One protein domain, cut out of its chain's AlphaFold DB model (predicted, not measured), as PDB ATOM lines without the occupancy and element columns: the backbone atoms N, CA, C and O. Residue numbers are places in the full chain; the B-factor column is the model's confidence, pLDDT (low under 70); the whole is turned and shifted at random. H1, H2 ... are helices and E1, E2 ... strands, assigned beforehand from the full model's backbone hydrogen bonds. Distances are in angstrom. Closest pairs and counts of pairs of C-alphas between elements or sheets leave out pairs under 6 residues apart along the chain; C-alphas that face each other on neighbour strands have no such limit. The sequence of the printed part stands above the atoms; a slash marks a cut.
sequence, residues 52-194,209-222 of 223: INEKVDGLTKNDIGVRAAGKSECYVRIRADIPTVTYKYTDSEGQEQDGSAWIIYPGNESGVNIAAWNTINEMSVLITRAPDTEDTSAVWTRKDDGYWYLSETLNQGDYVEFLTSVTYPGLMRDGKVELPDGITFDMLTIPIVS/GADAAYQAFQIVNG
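AT A GLANCE: This is residues 52 to 194 and 209 to 222 of the 223 residues of an uncharacterized protein of Clostridium sp. HMb25 (UniProt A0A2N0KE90). One twisted sheet of ten strands rolls round into a flattened, incompletely closed barrel, from E2 through E11, E8, E9, E10 and E3 to E12, which comes back near E1 and E2. H3 packs across the outside over E3 and E10; the hairpin E4 and E5 reaches out at the opposite end of the long axis. The 157 printed residues hold, in order, E1 to E7, H1, E8 to E11, H2, E12 and H3; the sheet is branched, its neighbour pairs antiparallel. The class is mixed, helices and strands; the whole is compact, with a radius of gyration of the C-alphas of 17.3 A and spans of 52 by 35 by 23 A.

HOW THE PARTS SIT: E1, residues 52 to 57, and E2, residues 60 to 68, form a hairpin, with N 55 and O 62 2.9 A apart. On the other side of E2 is E11, residues 159 to 167, antiparallel, with N 63 and O 164 2.9 A apart. E3, residues 74 to 80, has antiparallel neighbours E10, residues 148 to 150, on one side, N 78 to O 148 2.9 A, and E12, residues 192 to 194, on the other side, N 79 to O 193 2.8 A. The closest C-alphas of E2 and E12, those of Val 66 and Ser 194, are 7.4 A apart. The hairpin of E4, residues 87 to 90, and E5, residues 96 to 99, is a separate sheet, N 89 to O 97 3.0 A. E5 runs on into E6, residues 102 to 105, at 47 degrees. E6 forms a hairpin with E7, residues 108 to 113, N 103 to O 112 2.8 A, and is antiparallel to E11, N 104 to O 165 2.8 A. H1, residues 114 to 117, is on the branched sheet at a height of 8.2 A, only just over E6, on which 3 of its C-alphas fall. E8, residues 122 to 128, E9, residues 136 to 142, and E10 form a meander, each the antiparallel neighbour of the one before, N 125 to O 138 2.8 A and N 141 to O 149 2.9 A. With E11 they make a Greek key, the first strand antiparallel to the fourth, N 128 to O 159 2.8 A. H2, residues 185 to 188, is not on the branched sheet. H3, residues 209 to 221, is on it over E3 and E10, 7.4 A high, across the strands at 89 degrees to E3 on the local plane; the C-alphas of Tyr 149 and Ala 210 are the closest of E10 and H3, 5.2 A. In H3 every O i to N i+4 pair is within hydrogen-bond range; H1 and H2 are too short for one.

IN THESE COORDINATES: E1 begins at C-alpha 52 (215.481, 150.714, 142.372). E2 is 24.0 A long, E11 22.3 A, E3 19.8 A, E9 19.5 A and E8 18.9 A. H3 runs 19.1 A to C-alpha 221 (232.877, 139.066, 144.763).

THE WHOLE: The farthest C-alphas, of Glu 93 and Gly 222, are 55.1 A apart. Residues 195 to 208 are not printed; C-alphas 194 and 209 are 17.7 A apart across the cut. The link from E11 to H2, residues 168 to 184, is long. Mean pLDDT of the printed part is 88.9; residues 52 to 57 and 132 are under 70.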
ATOM      1  N   ILE A  52     215.226 149.277 142.336       68.25
ATOM      2  CA  ILE A  52     215.481 150.714 142.372       68.25
ATOM      3  C   ILE A  52     214.141 151.403 142.189       68.25
ATOM      4  O   ILE A  52     213.440 151.166 141.205       68.25
ATOM      5  N   ASN A  53     213.800 152.263 143.137       66.00
ATOM      6  CA  ASN A  53     212.711 153.200 142.951       66.00
ATOM      7  C   ASN A  53     213.294 154.472 142.334       66.00
ATOM      8  O   ASN A  53     214.309 154.965 142.818       66.00
ATOM      9  N   GLU A  54     212.696 154.953 141.247       56.12
ATOM     10  CA  GLU A  54     213.074 156.202 140.591       56.12
ATOM     11  C   GLU A  54     211.886 156.749 139.786       56.12
ATOM     12  O   GLU A  54     211.158 155.992 139.137       56.12
ATOM     13  N   LYS A  55     211.701 158.072 139.789       65.12
ATOM     14  CA  LYS A  55     210.777 158.783 138.894       65.12
ATOM     15  C   LYS A  55     211.546 159.747 137.994       65.12
ATOM     16  O   LYS A  55     212.195 160.663 138.498       65.12
ATOM     17  N   VAL A  56     211.413 159.579 136.679       65.06
ATOM     18  CA  VAL A  56     212.043 160.442 135.668       65.06
ATOM     19  C   VAL A  56     211.025 161.434 135.108       65.06
ATOM     20  O   VAL A  56     209.966 161.029 134.634       65.06
ATOM     21  N   ASP A  57     211.369 162.721 135.122       64.88
ATOM     22  CA  ASP A  57     210.645 163.782 134.411       64.88
ATOM     23  C   ASP A  57     211.636 164.669 133.640       64.88
ATOM     24  O   ASP A  57     212.330 165.519 134.206       64.88
ATOM     25  N   GLY A  58     211.760 164.423 132.334       74.75
ATOM     26  CA  GLY A  58     212.757 165.074 131.484       74.75
ATOM     27  C   GLY A  58     214.189 164.746 131.920       74.75
ATOM     28  O   GLY A  58     214.645 163.617 131.768       74.75
ATOM     29  N   LEU A  59     214.900 165.753 132.436       78.06
ATOM     30  CA  LEU A  59     216.252 165.623 133.003       78.06
ATOM     31  C   LEU A  59     216.259 165.427 134.526       78.06
ATOM     32  O   LEU A  59     217.323 165.250 135.119       78.06
ATOM     33  N   THR A  60     215.095 165.506 135.165       81.50
ATOM     34  CA  THR A  60     214.975 165.373 136.612       81.50
ATOM     35  C   THR A  60     214.775 163.913 136.981       81.50
ATOM     36  O   THR A  60     213.852 163.267 136.485       81.50
ATOM     37  N   LYS A  61     215.592 163.419 137.909       84.56
ATOM     38  CA  LYS A  61     215.368 162.140 138.587       84.56
ATOM     39  C   LYS A  61     214.932 162.412 140.019       84.56
ATOM     40  O   LYS A  61     215.563 163.222 140.690       84.56
ATOM     41  N   ASN A  62     213.876 161.760 140.488       86.25
ATOM     42  CA  ASN A  62     213.343 161.916 141.842       86.25
ATOM     43  C   ASN A  62     213.196 160.565 142.539       86.25
ATOM     44  O   ASN A  62     213.029 159.546 141.865       86.25
ATOM     45  N   ASP A  63     213.132 160.602 143.872       85.69
ATOM     46  CA  ASP A  63     212.749 159.459 144.715       85.69
ATOM     47  C   ASP A  63     213.638 158.235 144.439       85.69
ATOM     48  O   ASP A  63     213.148 157.119 144.262       85.69
ATOM     49  N   ILE A  64     214.950 158.491 144.321       90.06
ATOM     50  CA  ILE A  64     215.972 157.482 144.054       90.06
ATOM     51  C   ILE A  64     216.243 156.752 145.361       90.06
ATOM     52  O   ILE A  64     216.784 157.332 146.303       90.06
ATOM     53  N   GLY A  65     215.933 155.464 145.407       91.81
ATOM     54  CA  GLY A  65     216.135 154.649 146.597       91.81
ATOM     55  C   GLY A  65     216.131 153.162 146.292       91.81
ATOM     56  O   GLY A  65     215.970 152.742 145.144       91.81
ATOM     57  N   VAL A  66     216.296 152.359 147.339       91.50
ATOM     58  CA  VAL A  66     216.292 150.898 147.236       91.50
ATOM     59  C   VAL A  66     215.130 150.332 148.032       91.50
ATOM     60  O   VAL A  66     214.939 150.674 149.200       91.50
ATOM     61  N   ARG A  67     214.374 149.430 147.403       91.62
ATOM     62  CA  ARG A  67     213.372 148.596 148.064       91.62
ATOM     63  C   ARG A  67     213.819 147.144 148.072       91.62
ATOM     64  O   ARG A  67     214.124 146.579 147.021       91.62
ATOM     65  N   ALA A  68     213.800 146.514 149.240       88.75
ATOM     66  CA  ALA A  68     214.023 145.080 149.348       88.75
ATOM     67  C   ALA A  68     212.742 144.318 148.975       88.75
ATOM     68  O   ALA A  68     211.730 144.397 149.664       88.75
ATOM     69  N   ALA A  69     212.765 143.568 147.877       83.19
ATOM     70  CA  ALA A  69     211.636 142.750 147.419       83.19
ATOM     71  C   ALA A  69     211.794 141.261 147.789       83.19
ATOM     72  O   ALA A  69     210.808 140.523 147.904       83.19
ATOM     73  N   GLY A  70     213.040 140.818 147.993       76.62
ATOM     74  CA  GLY A  70     213.398 139.457 148.381       76.62
ATOM     75  C   GLY A  70     212.987 139.113 149.813       76.62
ATOM     76  O   GLY A  70     212.753 139.986 150.637       76.62
ATOM     77  N   LYS A  71     212.899 137.812 150.112       81.94
ATOM     78  CA  LYS A  71     212.488 137.308 151.439       81.94
ATOM     79  C   LYS A  71     213.617 137.252 152.466       81.94
ATOM     80  O   LYS A  71     213.341 137.117 153.652       81.94
ATOM     81  N   SER A  72     214.859 137.254 152.000       86.19
ATOM     82  CA  SER A  72     216.038 137.174 152.857       86.19
ATOM     83  C   SER A  72     216.513 138.572 153.210       86.19
ATOM     84  O   SER A  72     216.543 139.442 152.341       86.19
ATOM     85  N   GLU A  73     216.932 138.738 154.458       90.75
ATOM     86  CA  GLU A  73     217.663 139.916 154.908       90.75
ATOM     87  C   GLU A  73     218.920 140.121 154.050       90.75
ATOM     88  O   GLU A  73     219.636 139.156 153.740       90.75
ATOM     89  N   CYS A  74     219.182 141.359 153.639       89.56
ATOM     90  CA  CYS A  74     220.292 141.667 152.746       89.56
ATOM     91  C   CYS A  74     221.056 142.937 153.128       89.56
ATOM     92  O   CYS A  74     220.498 143.906 153.642       89.56
ATOM     93  N   TYR A  75     222.352 142.924 152.820       93.62
ATOM     94  CA  TYR A  75     223.166 144.127 152.701       93.62
ATOM     95  C   TYR A  75     222.948 144.747 151.328       93.62
ATOM     96  O   TYR A  75     222.802 144.027 150.336       93.62
ATOM     97  N   VAL A  76     222.974 146.076 151.262       94.38
ATOM     98  CA  VAL A  76     222.705 146.837 150.039       94.38
ATOM     99  C   VAL A  76     223.831 147.823 149.769       94.38
ATOM    100  O   VAL A  76     224.336 148.478 150.686       94.38
ATOM    101  N   ARG A  77     224.181 147.958 148.487       95.06
ATOM    102  CA  ARG A  77     224.989 149.068 147.985       95.06
ATOM    103  C   ARG A  77     224.333 149.733 146.782       95.06
ATOM    104  O   ARG A  77     223.649 149.073 145.999       95.06
ATOM    105  N   ILE A  78     224.560 151.029 146.619       92.88
ATOM    106  CA  ILE A  78     224.051 151.826 145.500       92.88
ATOM    107  C   ILE A  78     225.124 152.790 144.992       92.88
ATOM    108  O   ILE A  78     225.911 153.326 145.765       92.88
ATOM    109  N   ARG A  79     225.180 153.019 143.685       92.25
ATOM    110  CA  ARG A  79     226.040 154.015 143.044       92.25
ATOM    111  C   ARG A  79     225.208 154.831 142.074       92.25
ATOM    112  O   ARG A  79     224.562 154.257 141.209       92.25
ATOM    113  N   ALA A  80     225.268 156.154 142.188       90.06
ATOM    114  CA  ALA A  80     224.759 157.072 141.175       90.06
ATOM    115  C   ALA A  80     225.939 157.771 140.496       90.06
ATOM    116  O   ALA A  80     226.665 158.542 141.129       90.06
ATOM    117  N   ASP A  81     226.120 157.502 139.210       89.88
ATOM    118  CA  ASP A  81     227.168 158.089 138.384       89.88
ATOM    119  C   ASP A  81     226.678 159.449 137.851       89.88
ATOM    120  O   ASP A  81     226.278 159.585 136.699       89.88
ATOM    121  N   ILE A  82     226.642 160.462 138.728       91.88
ATOM    122  CA  ILE A  82     226.159 161.810 138.388       91.88
ATOM    123  C   ILE A  82     227.228 162.564 137.570       91.88
ATOM    124  O   ILE A  82     228.339 162.772 138.072       91.88
ATOM    125  N   PRO A  83     226.922 163.024 136.341       90.38
ATOM    126  CA  PRO A  83     227.871 163.750 135.500       90.38
ATOM    127  C   PRO A  83     228.395 165.046 136.130       90.38
ATOM    128  O   PRO A  83     227.638 165.846 136.678       90.38
ATOM    129  N   THR A  84     229.690 165.314 135.950       93.56
ATOM    130  CA  THR A  84     230.368 166.558 136.369       93.56
ATOM    131  C   THR A  84     230.300 167.672 135.323       93.56
ATOM    132  O   THR A  84     231.007 168.675 135.432       93.56
ATOM    133  N   VAL A  85     229.464 167.496 134.299       91.00
ATOM    134  CA  VAL A  85     229.292 168.442 133.196       91.00
ATOM    135  C   VAL A  85     228.826 169.792 133.733       91.00
ATOM    136  O   VAL A  85     227.868 169.875 134.506       91.00
ATOM    137  N   THR A  86     229.501 170.849 133.292       92.81
ATOM    138  CA  THR A  86     229.117 172.236 133.546       92.81
ATOM    139  C   THR A  86     228.649 172.895 132.257       92.81
ATOM    140  O   THR A  86     229.082 172.536 131.161       92.81
ATOM    141  N   TYR A  87     227.736 173.850 132.381       91.19
ATOM    142  CA  TYR A  87     227.157 174.566 131.249       91.19
ATOM    143  C   TYR A  87     226.737 175.973 131.658       91.19
ATOM    144  O   TYR A  87     226.674 176.293 132.841       91.19
ATOM    145  N   LYS A  88     226.439 176.818 130.672       91.00
ATOM    146  CA  LYS A  88     225.840 178.134 130.899       91.00
ATOM    147  C   LYS A  88     224.336 178.059 130.689       91.00
ATOM    148  O   LYS A  88     223.880 177.398 129.757       91.00
ATOM    149  N   TYR A  89     223.577 178.745 131.529       87.69
ATOM    150  CA  TYR A  89     222.143 178.947 131.327       87.69
ATOM    151  C   TYR A  89     221.754 180.371 131.707       87.69
ATOM    152  O   TYR A  89     222.465 181.041 132.451       87.69
ATOM    153  N   THR A  90     220.623 180.844 131.191       87.00
ATOM    154  CA  THR A  90     220.063 182.138 131.588       87.00
ATOM    155  C   THR A  90     218.949 181.913 132.600       87.00
ATOM    156  O   THR A  90     217.982 181.203 132.297       87.00
ATOM    157  N   ASP A  91     219.087 182.500 133.785       86.19
ATOM    158  CA  ASP A  91     218.097 182.405 134.856       86.19
ATOM    159  C   ASP A  91     216.813 183.206 134.557       86.19
ATOM    160  O   ASP A  91     216.653 183.827 133.501       86.19
ATOM    161  N   SER A  92     215.862 183.177 135.494       82.44
ATOM    162  CA  SER A  92     214.588 183.902 135.385       82.44
ATOM    163  C   SER A  92     214.739 185.426 135.353       82.44
ATOM    164  O   SER A  92     213.797 186.119 134.970       82.44
ATOM    165  N   GLU A  93     215.893 185.955 135.755       87.19
ATOM    166  CA  GLU A  93     216.208 187.386 135.770       87.19
ATOM    167  C   GLU A  93     216.964 187.823 134.504       87.19
ATOM    168  O   GLU A  93     217.308 188.997 134.348       87.19
ATOM    169  N   GLY A  94     217.201 186.895 133.571       84.50
ATOM    170  CA  GLY A  94     217.929 187.168 132.339       84.50
ATOM    171  C   GLY A  94     219.448 187.201 132.517       84.50
ATOM    172  O   GLY A  94     220.138 187.647 131.599       84.50
ATOM    173  N   GLN A  95     219.980 186.762 133.662       88.81
ATOM    174  CA  GLN A  95     221.420 186.720 133.920       88.81
ATOM    175  C   GLN A  95     222.007 185.365 133.521       88.81
ATOM    176  O   GLN A  95     221.377 184.320 133.682       88.81
ATOM    177  N   GLU A  96     223.228 185.383 132.988       91.81
ATOM    178  CA  GLU A  96     223.964 184.161 132.674       91.81
ATOM    179  C   GLU A  96     224.562 183.560 133.952       91.81
ATOM    180  O   GLU A  96     225.271 184.235 134.698       91.81
ATOM    181  N   GLN A  97     224.294 182.277 134.174       91.44
ATOM    182  CA  GLN A  97     224.727 181.505 135.331       91.44
ATOM    183  C   GLN A  97     225.499 180.261 134.895       91.44
ATOM    184  O   GLN A  97     225.302 179.729 133.799       91.44
ATOM    185  N   ASP A  98     226.354 179.768 135.789       92.19
ATOM    186  CA  ASP A  98     226.966 178.445 135.672       92.19
ATOM    187  C   ASP A  98     226.029 177.375 136.243       92.19
ATOM    188  O   ASP A  98     225.621 177.421 137.404       92.19
ATOM    189  N   GLY A  99     225.690 176.396 135.411       91.94
ATOM    190  CA  GLY A  99     224.892 175.229 135.752       91.94
ATOM    191  C   GLY A  99     225.741 173.966 135.866       91.94
ATOM    192  O   GLY A  99     226.754 173.795 135.188       91.94
ATOM    193  N   SER A 100     225.308 173.072 136.747       94.69
ATOM    194  CA  SER A 100     225.786 171.692 136.892       94.69
ATOM    195  C   SER A 100     224.659 170.862 137.513       94.69
ATOM    196  O   SER A 100     223.590 171.411 137.785       94.69
ATOM    197  N   ALA A 101     224.854 169.560 137.729       95.06
ATOM    198  CA  ALA A 101     223.862 168.778 138.464       95.06
ATOM    199  C   ALA A 101     223.638 169.374 139.868       95.06
ATOM    200  O   ALA A 101     224.601 169.706 140.569       95.06
ATOM    201  N   TRP A 102     222.370 169.495 140.258       95.94
ATOM    202  CA  TRP A 102     221.920 169.921 141.578       95.94
ATOM    203  C   TRP A 102     221.244 168.749 142.284       95.94
ATOM    204  O   TRP A 102     220.265 168.199 141.778       95.94
ATOM    205  N   ILE A 103     221.797 168.350 143.425       97.06
ATOM    206  CA  ILE A 103     221.483 167.111 144.129       97.06
ATOM    207  C   ILE A 103     220.819 167.454 145.458       97.06
ATOM    208  O   ILE A 103     221.435 168.115 146.292       97.06
ATOM    209  N   ILE A 104     219.601 166.967 145.670       96.75
ATOM    210  CA  ILE A 104     218.896 166.983 146.957       96.75
ATOM    211  C   ILE A 104     218.897 165.558 147.500       96.75
ATOM    212  O   ILE A 104     218.610 164.605 146.771       96.75
ATOM    213  N   TYR A 105     219.222 165.412 148.777       95.19
ATOM    214  CA  TYR A 105     219.361 164.119 149.431       95.19
ATOM    215  C   TYR A 105     218.836 164.182 150.875       95.19
ATOM    216  O   TYR A 105     218.715 165.284 151.428       95.19
ATOM    217  N   PRO A 106     218.527 163.034 151.504       93.19
ATOM    218  CA  PRO A 106     218.017 162.997 152.870       93.19
ATOM    219  C   PRO A 106     218.865 163.812 153.856       93.19
ATOM    220  O   PRO A 106     220.084 163.661 153.944       93.19
ATOM    221  N   GLY A 107     218.215 164.701 154.606       89.56
ATOM    222  CA  GLY A 107     218.885 165.591 155.560       89.56
ATOM    223  C   GLY A 107     219.488 166.867 154.953       89.56
ATOM    224  O   GLY A 107     219.996 167.697 155.706       89.56
ATOM    225  N   ASN A 108     219.406 167.075 153.633       93.06
ATOM    226  CA  ASN A 108     219.772 168.335 152.981       93.06
ATOM    227  C   ASN A 108     218.780 168.730 151.877       93.06
ATOM    228  O   ASN A 108     219.001 168.496 150.689       93.06
ATOM    229  N   GLU A 109     217.710 169.409 152.286       91.31
ATOM    230  CA  GLU A 109     216.644 169.882 151.392       91.31
ATOM    231  C   GLU A 109     217.069 171.053 150.491       91.31
ATOM    232  O   GLU A 109     216.485 171.257 149.430       91.31
ATOM    233  N   SER A 110     218.097 171.815 150.883       92.50
ATOM    234  CA  SER A 110     218.620 172.921 150.067       92.50
ATOM    235  C   SER A 110     219.341 172.413 148.817       92.50
ATOM    236  O   SER A 110     219.382 173.102 147.800       92.50
ATOM    237  N   GLY A 111     219.893 171.202 148.891       95.00
ATOM    238  CA  GLY A 111     220.682 170.584 147.841       95.00
ATOM    239  C   GLY A 111     222.095 171.148 147.700       95.00
ATOM    240  O   GLY A 111     222.503 172.099 148.372       95.00
ATOM    241  N   VAL A 112     222.876 170.504 146.838       96.88
ATOM    242  CA  VAL A 112     224.280 170.823 146.565       96.88
ATOM    243  C   VAL A 112     224.596 170.646 145.086       96.88
ATOM    244  O   VAL A 112     223.972 169.844 144.395       96.88
ATOM    245  N   ASN A 113     225.613 171.349 144.593       96.06
ATOM    246  CA  ASN A 113     226.143 171.082 143.259       96.06
ATOM    247  C   ASN A 113     227.001 169.801 143.233       96.06
ATOM    248  O   ASN A 113     227.428 169.288 144.271       96.06
ATOM    249  N   ILE A 114     227.312 169.321 142.027       95.25
ATOM    250  CA  ILE A 114     228.106 168.100 141.829       95.25
ATOM    251  C   ILE A 114     229.500 168.140 142.475       95.25
ATOM    252  O   ILE A 114     229.998 167.117 142.950       95.25
ATOM    253  N   ALA A 115     230.147 169.307 142.528       94.81
ATOM    254  CA  ALA A 115     231.465 169.434 143.144       94.81
ATOM    255  C   ALA A 115     231.392 169.182 144.657       94.81
ATOM    256  O   ALA A 115     232.204 168.430 145.190       94.81
ATOM    257  N   ALA A 116     230.390 169.755 145.327       96.38
ATOM    258  CA  ALA A 116     230.140 169.526 146.743       96.38
ATOM    259  C   ALA A 116     229.667 168.088 147.011       96.38
ATOM    260  O   ALA A 116     230.214 167.449 147.907       96.38
ATOM    261  N   TRP A 117     228.749 167.542 146.201       96.12
ATOM    262  CA  TRP A 117     228.314 166.139 146.292       96.12
ATOM    263  C   TRP A 117     229.495 165.161 146.309       96.12
ATOM    264  O   TRP A 117     229.555 164.259 147.141       96.12
ATOM    265  N   ASN A 118     230.492 165.385 145.450       94.50
ATOM    266  CA  ASN A 118     231.673 164.527 145.363       94.50
ATOM    267  C   ASN A 118     232.594 164.563 146.594       94.50
ATOM    268  O   ASN A 118     233.503 163.741 146.677       94.50
ATOM    269  N   THR A 119     232.363 165.473 147.541       95.38
ATOM    270  CA  THR A 119     233.087 165.532 148.822       95.38
ATOM    271  C   THR A 119     232.337 164.863 149.977       95.38
ATOM    272  O   THR A 119     232.913 164.684 151.051       95.38
ATOM    273  N   ILE A 120     231.071 164.488 149.772       95.75
ATOM    274  CA  ILE A 120     230.240 163.838 150.786       95.75
ATOM    275  C   ILE A 120     230.569 162.346 150.802       95.75
ATOM    276  O   ILE A 120     230.557 161.688 149.761       95.75
ATOM    277  N   ASN A 121     230.833 161.820 151.997       96.06
ATOM    278  CA  ASN A 121     231.134 160.402 152.209       96.06
ATOM    279  C   ASN A 121     230.165 159.711 153.171       96.06
ATOM    280  O   ASN A 121     230.189 158.491 153.266       96.06
ATOM    281  N   GLU A 122     229.318 160.465 153.872       96.44
ATOM    282  CA  GLU A 122     228.333 159.931 154.808       96.44
ATOM    283  C   GLU A 122     227.023 160.706 154.705       96.44
ATOM    284  O   GLU A 122     227.024 161.924 154.514       96.44
ATOM    285  N   MET A 123     225.909 159.993 154.839       95.88
ATOM    286  CA  MET A 123     224.567 160.558 154.772       95.88
ATOM    287  C   MET A 123     223.622 159.789 155.690       95.88
ATOM    288  O   MET A 123     223.382 158.600 155.487       95.88
ATOM    289  N   SER A 124     223.081 160.474 156.695       96.38
ATOM    290  CA  SER A 124     222.083 159.906 157.603       96.38
ATOM    291  C   SER A 124     220.730 159.782 156.912       96.38
ATOM    292  O   SER A 124     220.259 160.732 156.288       96.38
ATOM    293  N   VAL A 125     220.090 158.628 157.064       96.62
ATOM    294  CA  VAL A 125     218.805 158.293 156.444       96.62
ATOM    295  C   VAL A 125     217.892 157.567 157.422       96.62
ATOM    296  O   VAL A 125     218.324 157.090 158.473       96.62
ATOM    297  N   LEU A 126     216.620 157.470 157.053       95.69
ATOM    298  CA  LEU A 126     215.649 156.608 157.711       95.69
ATOM    299  C   LEU A 126     215.303 155.452 156.779       95.69
ATOM    300  O   LEU A 126     215.089 155.647 155.581       95.69
ATOM    301  N   ILE A 127     215.250 154.253 157.343       95.81
ATOM    302  CA  ILE A 127     214.703 153.079 156.675       95.81
ATOM    303  C   ILE A 127     213.234 152.994 157.053       95.81
ATOM    304  O   ILE A 127     212.914 152.801 158.227       95.81
ATOM    305  N   THR A 128     212.365 153.082 156.051       94.31
ATOM    306  CA  THR A 128     210.946 152.769 156.189       94.31
ATOM    307  C   THR A 128     210.791 151.259 156.267       94.31
ATOM    308  O   THR A 128     211.009 150.555 155.277       94.31
ATOM    309  N   ARG A 129     210.453 150.755 157.454       91.12
ATOM    310  CA  ARG A 129     210.415 149.319 157.744       91.12
ATOM    311  C   ARG A 129     209.063 148.696 157.412       91.12
ATOM    312  O   ARG A 129     208.017 149.255 157.742       91.12
ATOM    313  N   ALA A 130     209.077 147.503 156.828       84.56
ATOM    314  CA  ALA A 130     207.879 146.724 156.543       84.56
ATOM    315  C   ALA A 130     207.759 145.482 157.456       84.56
ATOM    316  O   ALA A 130     208.751 144.788 157.685       84.56
ATOM    317  N   PRO A 131     206.546 145.125 157.931       76.88
ATOM    318  CA  PRO A 131     205.288 145.866 157.804       76.88
ATOM    319  C   PRO A 131     205.166 146.981 158.862       76.88
ATOM    320  O   PRO A 131     205.106 146.675 160.050       76.88
ATOM    321  N   ASP A 132     205.097 148.242 158.413       66.94
ATOM    322  CA  ASP A 132     204.803 149.482 159.165       66.94
ATOM    323  C   ASP A 132     205.313 149.523 160.621       66.94
ATOM    324  O   ASP A 132     204.584 149.890 161.549       66.94
ATOM    325  N   THR A 133     206.566 149.120 160.843       75.75
ATOM    326  CA  THR A 133     207.226 149.314 162.139       75.75
ATOM    327  C   THR A 133     207.870 150.695 162.202       75.75
ATOM    328  O   THR A 133     207.914 151.419 161.213       75.75
ATOM    329  N   GLU A 134     208.375 151.074 163.377       83.81
ATOM    330  CA  GLU A 134     209.093 152.336 163.545       83.81
ATOM    331  C   GLU A 134     210.291 152.422 162.588       83.81
ATOM    332  O   GLU A 134     211.067 151.466 162.452       83.81
ATOM    333  N   ASP A 135     210.415 153.570 161.921       89.75
ATOM    334  CA  ASP A 135     211.537 153.859 161.040       89.75
ATOM    335  C   ASP A 135     212.852 153.729 161.809       89.75
ATOM    336  O   ASP A 135     212.980 154.143 162.963       89.75
ATOM    337  N   THR A 136     213.856 153.146 161.163       92.94
ATOM    338  CA  THR A 136     215.169 152.947 161.783       92.94
ATOM    339  C   THR A 136     216.181 153.910 161.187       92.94
ATOM    340  O   THR A 136     216.307 153.993 159.967       92.94
ATOM    341  N   SER A 137     216.938 154.600 162.037       95.19
ATOM    342  CA  SER A 137     218.077 155.404 161.593       95.19
ATOM    343  C   SER A 137     219.168 154.524 160.994       95.19
ATOM    344  O   SER A 137     219.575 153.535 161.599       95.19
ATOM    345  N   ALA A 138     219.676 154.926 159.837       97.19
ATOM    346  CA  ALA A 138     220.812 154.307 159.175       97.19
ATOM    347  C   ALA A 138     221.707 155.380 158.543       97.19
ATOM    348  O   ALA A 138     221.387 156.572 158.542       97.19
ATOM    349  N   VAL A 139     222.849 154.960 158.014       97.62
ATOM    350  CA  VAL A 139     223.810 155.822 157.330       97.62
ATOM    351  C   VAL A 139     224.210 155.164 156.018       97.62
ATOM    352  O   VAL A 139     224.550 153.983 155.987       97.62
ATOM    353  N   TRP A 140     224.196 155.933 154.936       98.25
ATOM    354  CA  TRP A 140     224.922 155.588 153.722       98.25
ATOM    355  C   TRP A 140     226.362 156.062 153.854       98.25
ATOM    356  O   TRP A 140     226.593 157.245 154.103       98.25
ATOM    357  N   THR A 141     227.325 155.175 153.620       98.38
ATOM    358  CA  THR A 141     228.752 155.525 153.597       98.38
ATOM    359  C   THR A 141     229.352 155.221 152.233       98.38
ATOM    360  O   THR A 141     229.271 154.089 151.754       98.38
ATOM    361  N   ARG A 142     229.986 156.216 151.612       97.44
ATOM    362  CA  ARG A 142     230.709 156.067 150.347       97.44
ATOM    363  C   ARG A 142     232.053 155.385 150.584       97.44
ATOM    364  O   ARG A 142     232.776 155.743 151.515       97.44
ATOM    365  N   LYS A 143     232.403 154.425 149.730       95.38
ATOM    366  CA  LYS A 143     233.718 153.767 149.714       95.38
ATOM    367  C   LYS A 143     234.471 154.080 148.418       95.38
ATOM    368  O   LYS A 143     233.920 154.650 147.475       95.38
ATOM    369  N   ASP A 144     235.748 153.705 148.383       92.44
ATOM    370  CA  ASP A 144     236.678 154.028 147.289       92.44
ATOM    371  C   ASP A 144     236.313 153.371 145.944       92.44
ATOM    372  O   ASP A 144     236.771 153.807 144.890       92.44
ATOM    373  N   ASP A 145     235.456 152.348 145.956       89.62
ATOM    374  CA  ASP A 145     234.915 151.698 144.756       89.62
ATOM    375  C   ASP A 145     233.768 152.488 144.090       89.62
ATOM    376  O   ASP A 145     233.203 152.058 143.079       89.62
ATOM    377  N   GLY A 146     233.423 153.649 144.653       90.12
ATOM    378  CA  GLY A 146     232.380 154.541 144.165       90.12
ATOM    379  C   GLY A 146     230.968 154.165 144.611       90.12
ATOM    380  O   GLY A 146     230.045 154.925 144.318       90.12
ATOM    381  N   TYR A 147     230.783 153.052 145.323       95.31
ATOM    382  CA  TYR A 147     229.493 152.663 145.881       95.31
ATOM    383  C   TYR A 147     229.264 153.278 147.265       95.31
ATOM    384  O   TYR A 147     230.188 153.526 148.044       95.31
ATOM    385  N   TRP A 148     227.992 153.494 147.572       97.88
ATOM    386  CA  TRP A 148     227.476 153.811 148.891       97.88
ATOM    387  C   TRP A 148     226.912 152.550 149.522       97.88
ATOM    388  O   TRP A 148     226.138 151.834 148.891       97.88
ATOM    389  N   TYR A 149     227.290 152.295 150.765       98.06
ATOM    390  CA  TYR A 149     226.924 151.107 151.523       98.06
ATOM    391  C   TYR A 149     226.006 151.498 152.672       98.06
ATOM    392  O   TYR A 149     226.313 152.438 153.407       98.06
ATOM    393  N   LEU A 150     224.881 150.796 152.807       98.25
ATOM    394  CA  LEU A 150     223.935 151.044 153.889       98.25
ATOM    395  C   LEU A 150     224.467 150.438 155.184       98.25
ATOM    396  O   LEU A 150     224.973 149.315 155.185       98.25
ATOM    397  N   SER A 151     224.340 151.167 156.290       97.81
ATOM    398  CA  SER A 151     224.817 150.695 157.588       97.81
ATOM    399  C   SER A 151     223.973 149.581 158.196       97.81
ATOM    400  O   SER A 151     224.466 148.818 159.016       97.81
ATOM    401  N   GLU A 152     222.712 149.490 157.797       96.50
ATOM    402  CA  GLU A 152     221.763 148.500 158.285       96.50
ATOM    403  C   GLU A 152     221.357 147.560 157.152       96.50
ATOM    404  O   GLU A 152     221.383 147.912 155.972       96.50
ATOM    405  N   THR A 153     220.946 146.355 157.517       94.88
ATOM    406  CA  THR A 153     220.336 145.406 156.591       94.88
ATOM    407  C   THR A 153     218.892 145.794 156.272       94.88
ATOM    408  O   THR A 153     218.205 146.462 157.058       94.88
ATOM    409  N   LEU A 154     218.413 145.350 155.110       93.38
ATOM    410  CA  LEU A 154     217.017 145.484 154.702       93.38
ATOM    411  C   LEU A 154     216.302 144.134 154.771       93.38
ATOM    412  O   LEU A 154     216.834 143.112 154.332       93.38
ATOM    413  N   ASN A 155     215.072 144.156 155.277       92.44
ATOM    414  CA  ASN A 155     214.126 143.048 155.236       92.44
ATOM    415  C   ASN A 155     213.109 143.239 154.107       92.44
ATOM    416  O   ASN A 155     213.001 144.308 153.512       92.44
ATOM    417  N   GLN A 156     212.334 142.194 153.816       90.31
ATOM    418  CA  GLN A 156     211.322 142.250 152.767       90.31
ATOM    419  C   GLN A 156     210.341 143.416 152.971       90.31
ATOM    420  O   GLN A 156     209.622 143.468 153.963       90.31
ATOM    421  N   GLY A 157     210.241 144.280 151.965       88.19
ATOM    422  CA  GLY A 157     209.359 145.441 151.913       88.19
ATOM    423  C   GLY A 157     210.014 146.740 152.376       88.19
ATOM    424  O   GLY A 157     209.496 147.803 152.020       88.19
ATOM    425  N   ASP A 158     211.145 146.661 153.086       93.69
ATOM    426  CA  ASP A 158     211.871 147.832 153.572       93.69
ATOM    427  C   ASP A 158     212.273 148.740 152.407       93.69
ATOM    428  O   ASP A 158     212.635 148.276 151.316       93.69
ATOM    429  N   TYR A 159     212.216 150.043 152.653       93.69
ATOM    430  CA  TYR A 159     212.626 151.076 151.716       93.69
ATOM    431  C   TYR A 159     213.596 152.041 152.373       93.69
ATOM    432  O   TYR A 159     213.427 152.419 153.530       93.69
ATOM    433  N   VAL A 160     214.588 152.472 151.610       95.56
ATOM    434  CA  VAL A 160     215.520 153.513 152.025       95.56
ATOM    435  C   VAL A 160     215.785 154.447 150.852       95.56
ATOM    436  O   VAL A 160     216.132 154.014 149.749       95.56
ATOM    437  N   GLU A 161     215.608 155.742 151.092       94.81
ATOM    438  CA  GLU A 161     215.932 156.777 150.116       94.81
ATOM    439  C   GLU A 161     217.455 156.963 150.033       94.81
ATOM    440  O   GLU A 161     218.177 156.884 151.034       94.81
ATOM    441  N   PHE A 162     217.953 157.199 148.822       95.94
ATOM    442  CA  PHE A 162     219.343 157.553 148.553       95.94
ATOM    443  C   PHE A 162     219.453 159.008 148.088       95.94
ATOM    444  O   PHE A 162     220.160 159.793 148.710       95.94
ATOM    445  N   LEU A 163     218.723 159.404 147.042       95.62
ATOM    446  CA  LEU A 163     218.662 160.792 146.578       95.62
ATOM    447  C   LEU A 163     217.206 161.210 146.400       95.62
ATOM    448  O   LEU A 163     216.452 160.570 145.669       95.62
ATOM    449  N   THR A 164     216.834 162.333 147.003       94.38
ATOM    450  CA  THR A 164     215.491 162.898 146.862       94.38
ATOM    451  C   THR A 164     215.269 163.419 145.451       94.38
ATOM    452  O   THR A 164     214.239 163.138 144.837       94.38
ATOM    453  N   SER A 165     216.244 164.153 144.905       93.31
ATOM    454  CA  SER A 165     216.228 164.522 143.491       93.31
ATOM    455  C   SER A 165     217.609 164.860 142.940       93.31
ATOM    456  O   SER A 165     218.502 165.307 143.661       93.31
ATOM    457  N   VAL A 166     217.764 164.689 141.631       93.25
ATOM    458  CA  VAL A 166     218.860 165.258 140.850       93.25
ATOM    459  C   VAL A 166     218.258 166.038 139.693       93.25
ATOM    460  O   VAL A 166     217.465 165.502 138.918       93.25
ATOM    461  N   THR A 167     218.626 167.312 139.590       92.44
ATOM    462  CA  THR A 167     218.118 168.252 138.583       92.44
ATOM    463  C   THR A 167     219.263 168.955 137.865       92.44
ATOM    464  O   THR A 167     220.406 168.964 138.324       92.44
ATOM    465  N   TYR A 168     218.943 169.589 136.739       91.56
ATOM    466  CA  TYR A 168     219.857 170.444 135.991       91.56
ATOM    467  C   TYR A 168     219.240 171.847 135.854       91.56
ATOM    468  O   TYR A 168     218.321 172.029 135.046       91.56
ATOM    469  N   PRO A 169     219.682 172.831 136.665       90.25
ATOM    470  CA  PRO A 169     219.119 174.178 136.676       90.25
ATOM    471  C   PRO A 169     219.117 174.835 135.294       90.25
ATOM    472  O   PRO A 169     220.097 174.787 134.563       90.25
ATOM    473  N   GLY A 170     218.002 175.471 134.934       87.12
ATOM    474  CA  GLY A 170     217.896 176.246 133.696       87.12
ATOM    475  C   GLY A 170     217.807 175.443 132.400       87.12
ATOM    476  O   GLY A 170     217.660 176.055 131.347       87.12
ATOM    477  N   LEU A 171     217.845 174.106 132.461       87.12
ATOM    478  CA  LEU A 171     217.680 173.245 131.282       87.12
ATOM    479  C   LEU A 171     216.229 172.832 131.025       87.12
ATOM    480  O   LEU A 171     215.945 172.207 130.010       87.12
ATOM    481  N   MET A 172     215.308 173.176 131.927       81.00
ATOM    482  CA  MET A 172     213.870 172.951 131.773       81.00
ATOM    483  C   MET A 172     213.157 174.299 131.639       81.00
ATOM    484  O   MET A 172     213.156 175.095 132.578       81.00
ATOM    485  N   ARG A 173     212.528 174.551 130.487       74.38
ATOM    486  CA  ARG A 173     211.737 175.759 130.199       74.38
ATOM    487  C   ARG A 173     210.401 175.377 129.585       74.38
ATOM    488  O   ARG A 173     210.350 174.606 128.632       74.38
ATOM    489  N   ASP A 174     209.315 175.867 130.176       74.06
ATOM    490  CA  ASP A 174     207.937 175.570 129.756       74.06
ATOM    491  C   ASP A 174     207.655 174.064 129.557       74.06
ATOM    492  O   ASP A 174     206.967 173.648 128.623       74.06
ATOM    493  N   GLY A 175     208.226 173.223 130.430       71.19
ATOM    494  CA  GLY A 175     208.082 171.763 130.375       71.19
ATOM    495  C   GLY A 175     208.880 171.080 129.259       71.19
ATOM    496  O   GLY A 175     208.632 169.914 128.959       71.19
ATOM    497  N   LYS A 176     209.825 171.783 128.626       75.94
ATOM    498  CA  LYS A 176     210.717 171.240 127.598       75.94
ATOM    499  C   LYS A 176     212.172 171.359 128.020       75.94
ATOM    500  O   LYS A 176     212.568 172.325 128.666       75.94
ATOM    501  N   VAL A 177     212.959 170.373 127.603       81.38
ATOM    502  CA  VAL A 177     214.410 170.394 127.765       81.38
ATOM    503  C   VAL A 177     215.013 171.349 126.730       81.38
ATOM    504  O   VAL A 177     214.831 171.148 125.528       81.38
ATOM    505  N   GLU A 178     215.745 172.361 127.186       82.69
ATOM    506  CA  GLU A 178     216.577 173.243 126.360       82.69
ATOM    507  C   GLU A 178     218.047 172.975 126.689       82.69
ATOM    508  O   GLU A 178     218.522 173.318 127.768       82.69
ATOM    509  N   LEU A 179     218.770 172.334 125.767       84.62
ATOM    510  CA  LEU A 179     220.188 172.026 125.948       84.62
ATOM    511  C   LEU A 179     221.067 173.154 125.380       84.62
ATOM    512  O   LEU A 179     220.826 173.580 124.247       84.62
ATOM    513  N   PRO A 180     222.097 173.612 126.113       84.88
ATOM    514  CA  PRO A 180     223.095 174.539 125.594       84.88
ATOM    515  C   PRO A 180     223.936 173.910 124.481       84.88
ATOM    516  O   PRO A 180     224.086 172.687 124.406       84.88
ATOM    517  N   ASP A 181     224.548 174.754 123.649       82.94
ATOM    518  CA  ASP A 181     225.438 174.300 122.581       82.94
ATOM    519  C   ASP A 181     226.559 173.403 123.129       82.94
ATOM    520  O   ASP A 181     227.265 173.747 124.077       82.94
ATOM    521  N   GLY A 182     226.731 172.234 122.508       81.94
ATOM    522  CA  GLY A 182     227.750 171.255 122.894       81.94
ATOM    523  C   GLY A 182     227.357 170.325 124.046       81.94
ATOM    524  O   GLY A 182     228.112 169.398 124.331       81.94
ATOM    525  N   ILE A 183     226.183 170.511 124.659       86.31
ATOM    526  CA  ILE A 183     225.626 169.586 125.652       86.31
ATOM    527  C   ILE A 183     224.604 168.673 124.981       86.31
ATOM    528  O   ILE A 183     223.712 169.117 124.262       86.31
ATOM    529  N   THR A 184     224.725 167.372 125.227       83.44
ATOM    530  CA  THR A 184     223.769 166.365 124.751       83.44
ATOM    531  C   THR A 184     223.059 165.718 125.929       83.44
ATOM    532  O   THR A 184     223.577 165.711 127.044       83.44
ATOM    533  N   PHE A 185     221.876 165.152 125.687       81.12
ATOM    534  CA  PHE A 185     221.116 164.456 126.725       81.12
ATOM    535  C   PHE A 185     221.917 163.297 127.348       81.12
ATOM    536  O   PHE A 185     221.929 163.128 128.565       81.12
ATOM    537  N   ASP A 186     222.671 162.561 126.529       79.50
ATOM    538  CA  ASP A 186     223.508 161.442 126.980       79.50
ATOM    539  C   ASP A 186     224.574 161.887 127.995       79.50
ATOM    540  O   ASP A 186     224.864 161.171 128.950       79.50
ATOM    541  N   MET A 187     225.113 163.103 127.847       81.62
ATOM    542  CA  MET A 187     226.082 163.680 128.791       81.62
ATOM    543  C   MET A 187     225.469 164.032 130.154       81.62
ATOM    544  O   MET A 187     226.208 164.229 131.116       81.62
ATOM    545  N   LEU A 188     224.142 164.139 130.233       84.19
ATOM    546  CA  LEU A 188     223.380 164.456 131.446       84.19
ATOM    547  C   LEU A 188     222.677 163.224 132.028       84.19
ATOM    548  O   LEU A 188     221.973 163.318 133.031       84.19
ATOM    549  N   THR A 189     222.848 162.061 131.399       83.12
ATOM    550  CA  THR A 189     222.282 160.815 131.906       83.12
ATOM    551  C   THR A 189     222.975 160.437 133.208       83.12
ATOM    552  O   THR A 189     224.196 160.517 133.317       83.12
ATOM    553  N   ILE A 190     222.190 159.999 134.191       84.38
ATOM    554  CA  ILE A 190     222.679 159.564 135.503       84.38
ATOM    555  C   ILE A 190     222.402 158.060 135.635       84.38
ATOM    556  O   ILE A 190     221.274 157.672 135.957       84.38
ATOM    557  N   PRO A 191     223.386 157.191 135.354       84.19
ATOM    558  CA  PRO A 191     223.283 155.768 135.649       84.19
ATOM    559  C   PRO A 191     223.225 155.537 137.161       84.19
ATOM    560  O   PRO A 191     224.040 156.082 137.903       84.19
ATOM    561  N   ILE A 192     222.283 154.714 137.626       83.31
ATOM    562  CA  ILE A 192     222.144 154.381 139.053       83.31
ATOM    563  C   ILE A 192     222.175 152.874 139.228       83.31
ATOM    564  O   ILE A 192     221.185 152.235 138.915       83.31
ATOM    565  N   VAL A 193     223.271 152.301 139.714       85.81
ATOM    566  CA  VAL A 193     223.417 150.856 139.935       85.81
ATOM    567  C   VAL A 193     223.132 150.536 141.395       85.81
ATOM    568  O   VAL A 193     223.732 151.147 142.272       85.81
ATOM    569  N   SER A 194     222.274 149.556 141.673       85.25
ATOM    570  CA  SER A 194     222.127 149.002 143.022       85.25
ATOM    571  C   SER A 194     222.323 147.493 143.017       85.25
ATOM    572  O   SER A 194     222.022 146.810 142.033       85.25
ATOM    573  N   GLY A 209     227.938 148.140 160.752       94.62
ATOM    574  CA  GLY A 209     227.493 149.259 159.934       94.62
ATOM    575  C   GLY A 209     227.804 149.058 158.447       94.62
ATOM    576  O   GLY A 209     227.758 147.950 157.910       94.62
ATOM    577  N   ALA A 210     228.201 150.146 157.785       96.25
ATOM    578  CA  ALA A 210     228.523 150.124 156.361       96.25
ATOM    579  C   ALA A 210     229.790 149.305 156.051       96.25
ATOM    580  O   ALA A 210     229.947 148.822 154.929       96.25
ATOM    581  N   ASP A 211     230.678 149.104 157.032       96.50
ATOM    582  CA  ASP A 211     231.849 148.236 156.871       96.50
ATOM    583  C   ASP A 211     231.447 146.762 156.797       96.50
ATOM    584  O   ASP A 211     232.046 146.015 156.025       96.50
ATOM    585  N   ALA A 212     230.411 146.340 157.531       96.12
ATOM    586  CA  ALA A 212     229.859 144.990 157.407       96.12
ATOM    587  C   ALA A 212     229.308 144.752 155.997       96.12
ATOM    588  O   ALA A 212     229.651 143.754 155.362       96.12
ATOM    589  N   ALA A 213     228.525 145.703 155.477       95.38
ATOM    590  CA  ALA A 213     228.029 145.643 154.106       95.38
ATOM    591  C   ALA A 213     229.192 145.587 153.102       95.38
ATOM    592  O   ALA A 213     229.225 144.693 152.259       95.38
ATOM    593  N   TYR A 214     230.186 146.474 153.225       95.19
ATOM    594  CA  TYR A 214     231.366 146.474 152.357       95.19
ATOM    595  C   TYR A 214     232.073 145.114 152.344       95.19
ATOM    596  O   TYR A 214     232.296 144.555 151.270       95.19
ATOM    597  N   GLN A 215     232.353 144.544 153.520       94.31
ATOM    598  CA  GLN A 215     232.994 143.231 153.643       94.31
ATOM    599  C   GLN A 215     232.153 142.110 153.028       94.31
ATOM    600  O   GLN A 215     232.696 141.259 152.324       94.31
ATOM    601  N   ALA A 216     230.831 142.125 153.218       91.69
ATOM    602  CA  ALA A 216     229.949 141.137 152.605       91.69
ATOM    603  C   ALA A 216     230.068 141.137 151.071       91.69
ATOM    604  O   ALA A 216     230.160 140.074 150.454       91.69
ATOM    605  N   PHE A 217     230.133 142.320 150.452       90.19
ATOM    606  CA  PHE A 217     230.346 142.438 149.010       90.19
ATOM    607  C   PHE A 217     231.753 142.016 148.571       90.19
ATOM    608  O   PHE A 217     231.876 141.427 147.498       90.19
ATOM    609  N   GLN A 218     232.803 142.266 149.364       90.38
ATOM    610  CA  GLN A 218     234.148 141.755 149.054       90.38
ATOM    611  C   GLN A 218     234.150 140.218 149.024       90.38
ATOM    612  O   GLN A 218     234.528 139.622 148.016       90.38
ATOM    613  N   ILE A 219     233.597 139.583 150.064       86.38
ATOM    614  CA  ILE A 219     233.512 138.120 150.191       86.38
ATOM    615  C   ILE A 219     232.759 137.500 149.007       86.38
ATOM    616  O   ILE A 219     233.239 136.542 148.399       86.38
ATOM    617  N   VAL A 220     231.587 138.040 148.658       83.94
ATOM    618  CA  VAL A 220     230.760 137.507 147.560       83.94
ATOM    619  C   VAL A 220     231.430 137.693 146.199       83.94
ATOM    620  O   VAL A 220     231.321 136.816 145.341       83.94
ATOM    621  N   ASN A 221     232.154 138.795 146.006       81.81
ATOM    622  CA  ASN A 221     232.877 139.066 144.763       81.81
ATOM    623  C   ASN A 221     234.231 138.334 144.677       81.81
ATOM    624  O   ASN A 221     234.882 138.396 143.634       81.81
ATOM    625  N   GLY A 222     234.640 137.617 145.731       73.44
ATOM    626  CA  GLY A 222     235.909 136.890 145.787       73.44
ATOM    627  C   GLY A 222     237.135 137.801 145.899       73.44
ATOM    628  O   GLY A 222     238.185 137.459 145.351       73.44
TER     629      GLY A 222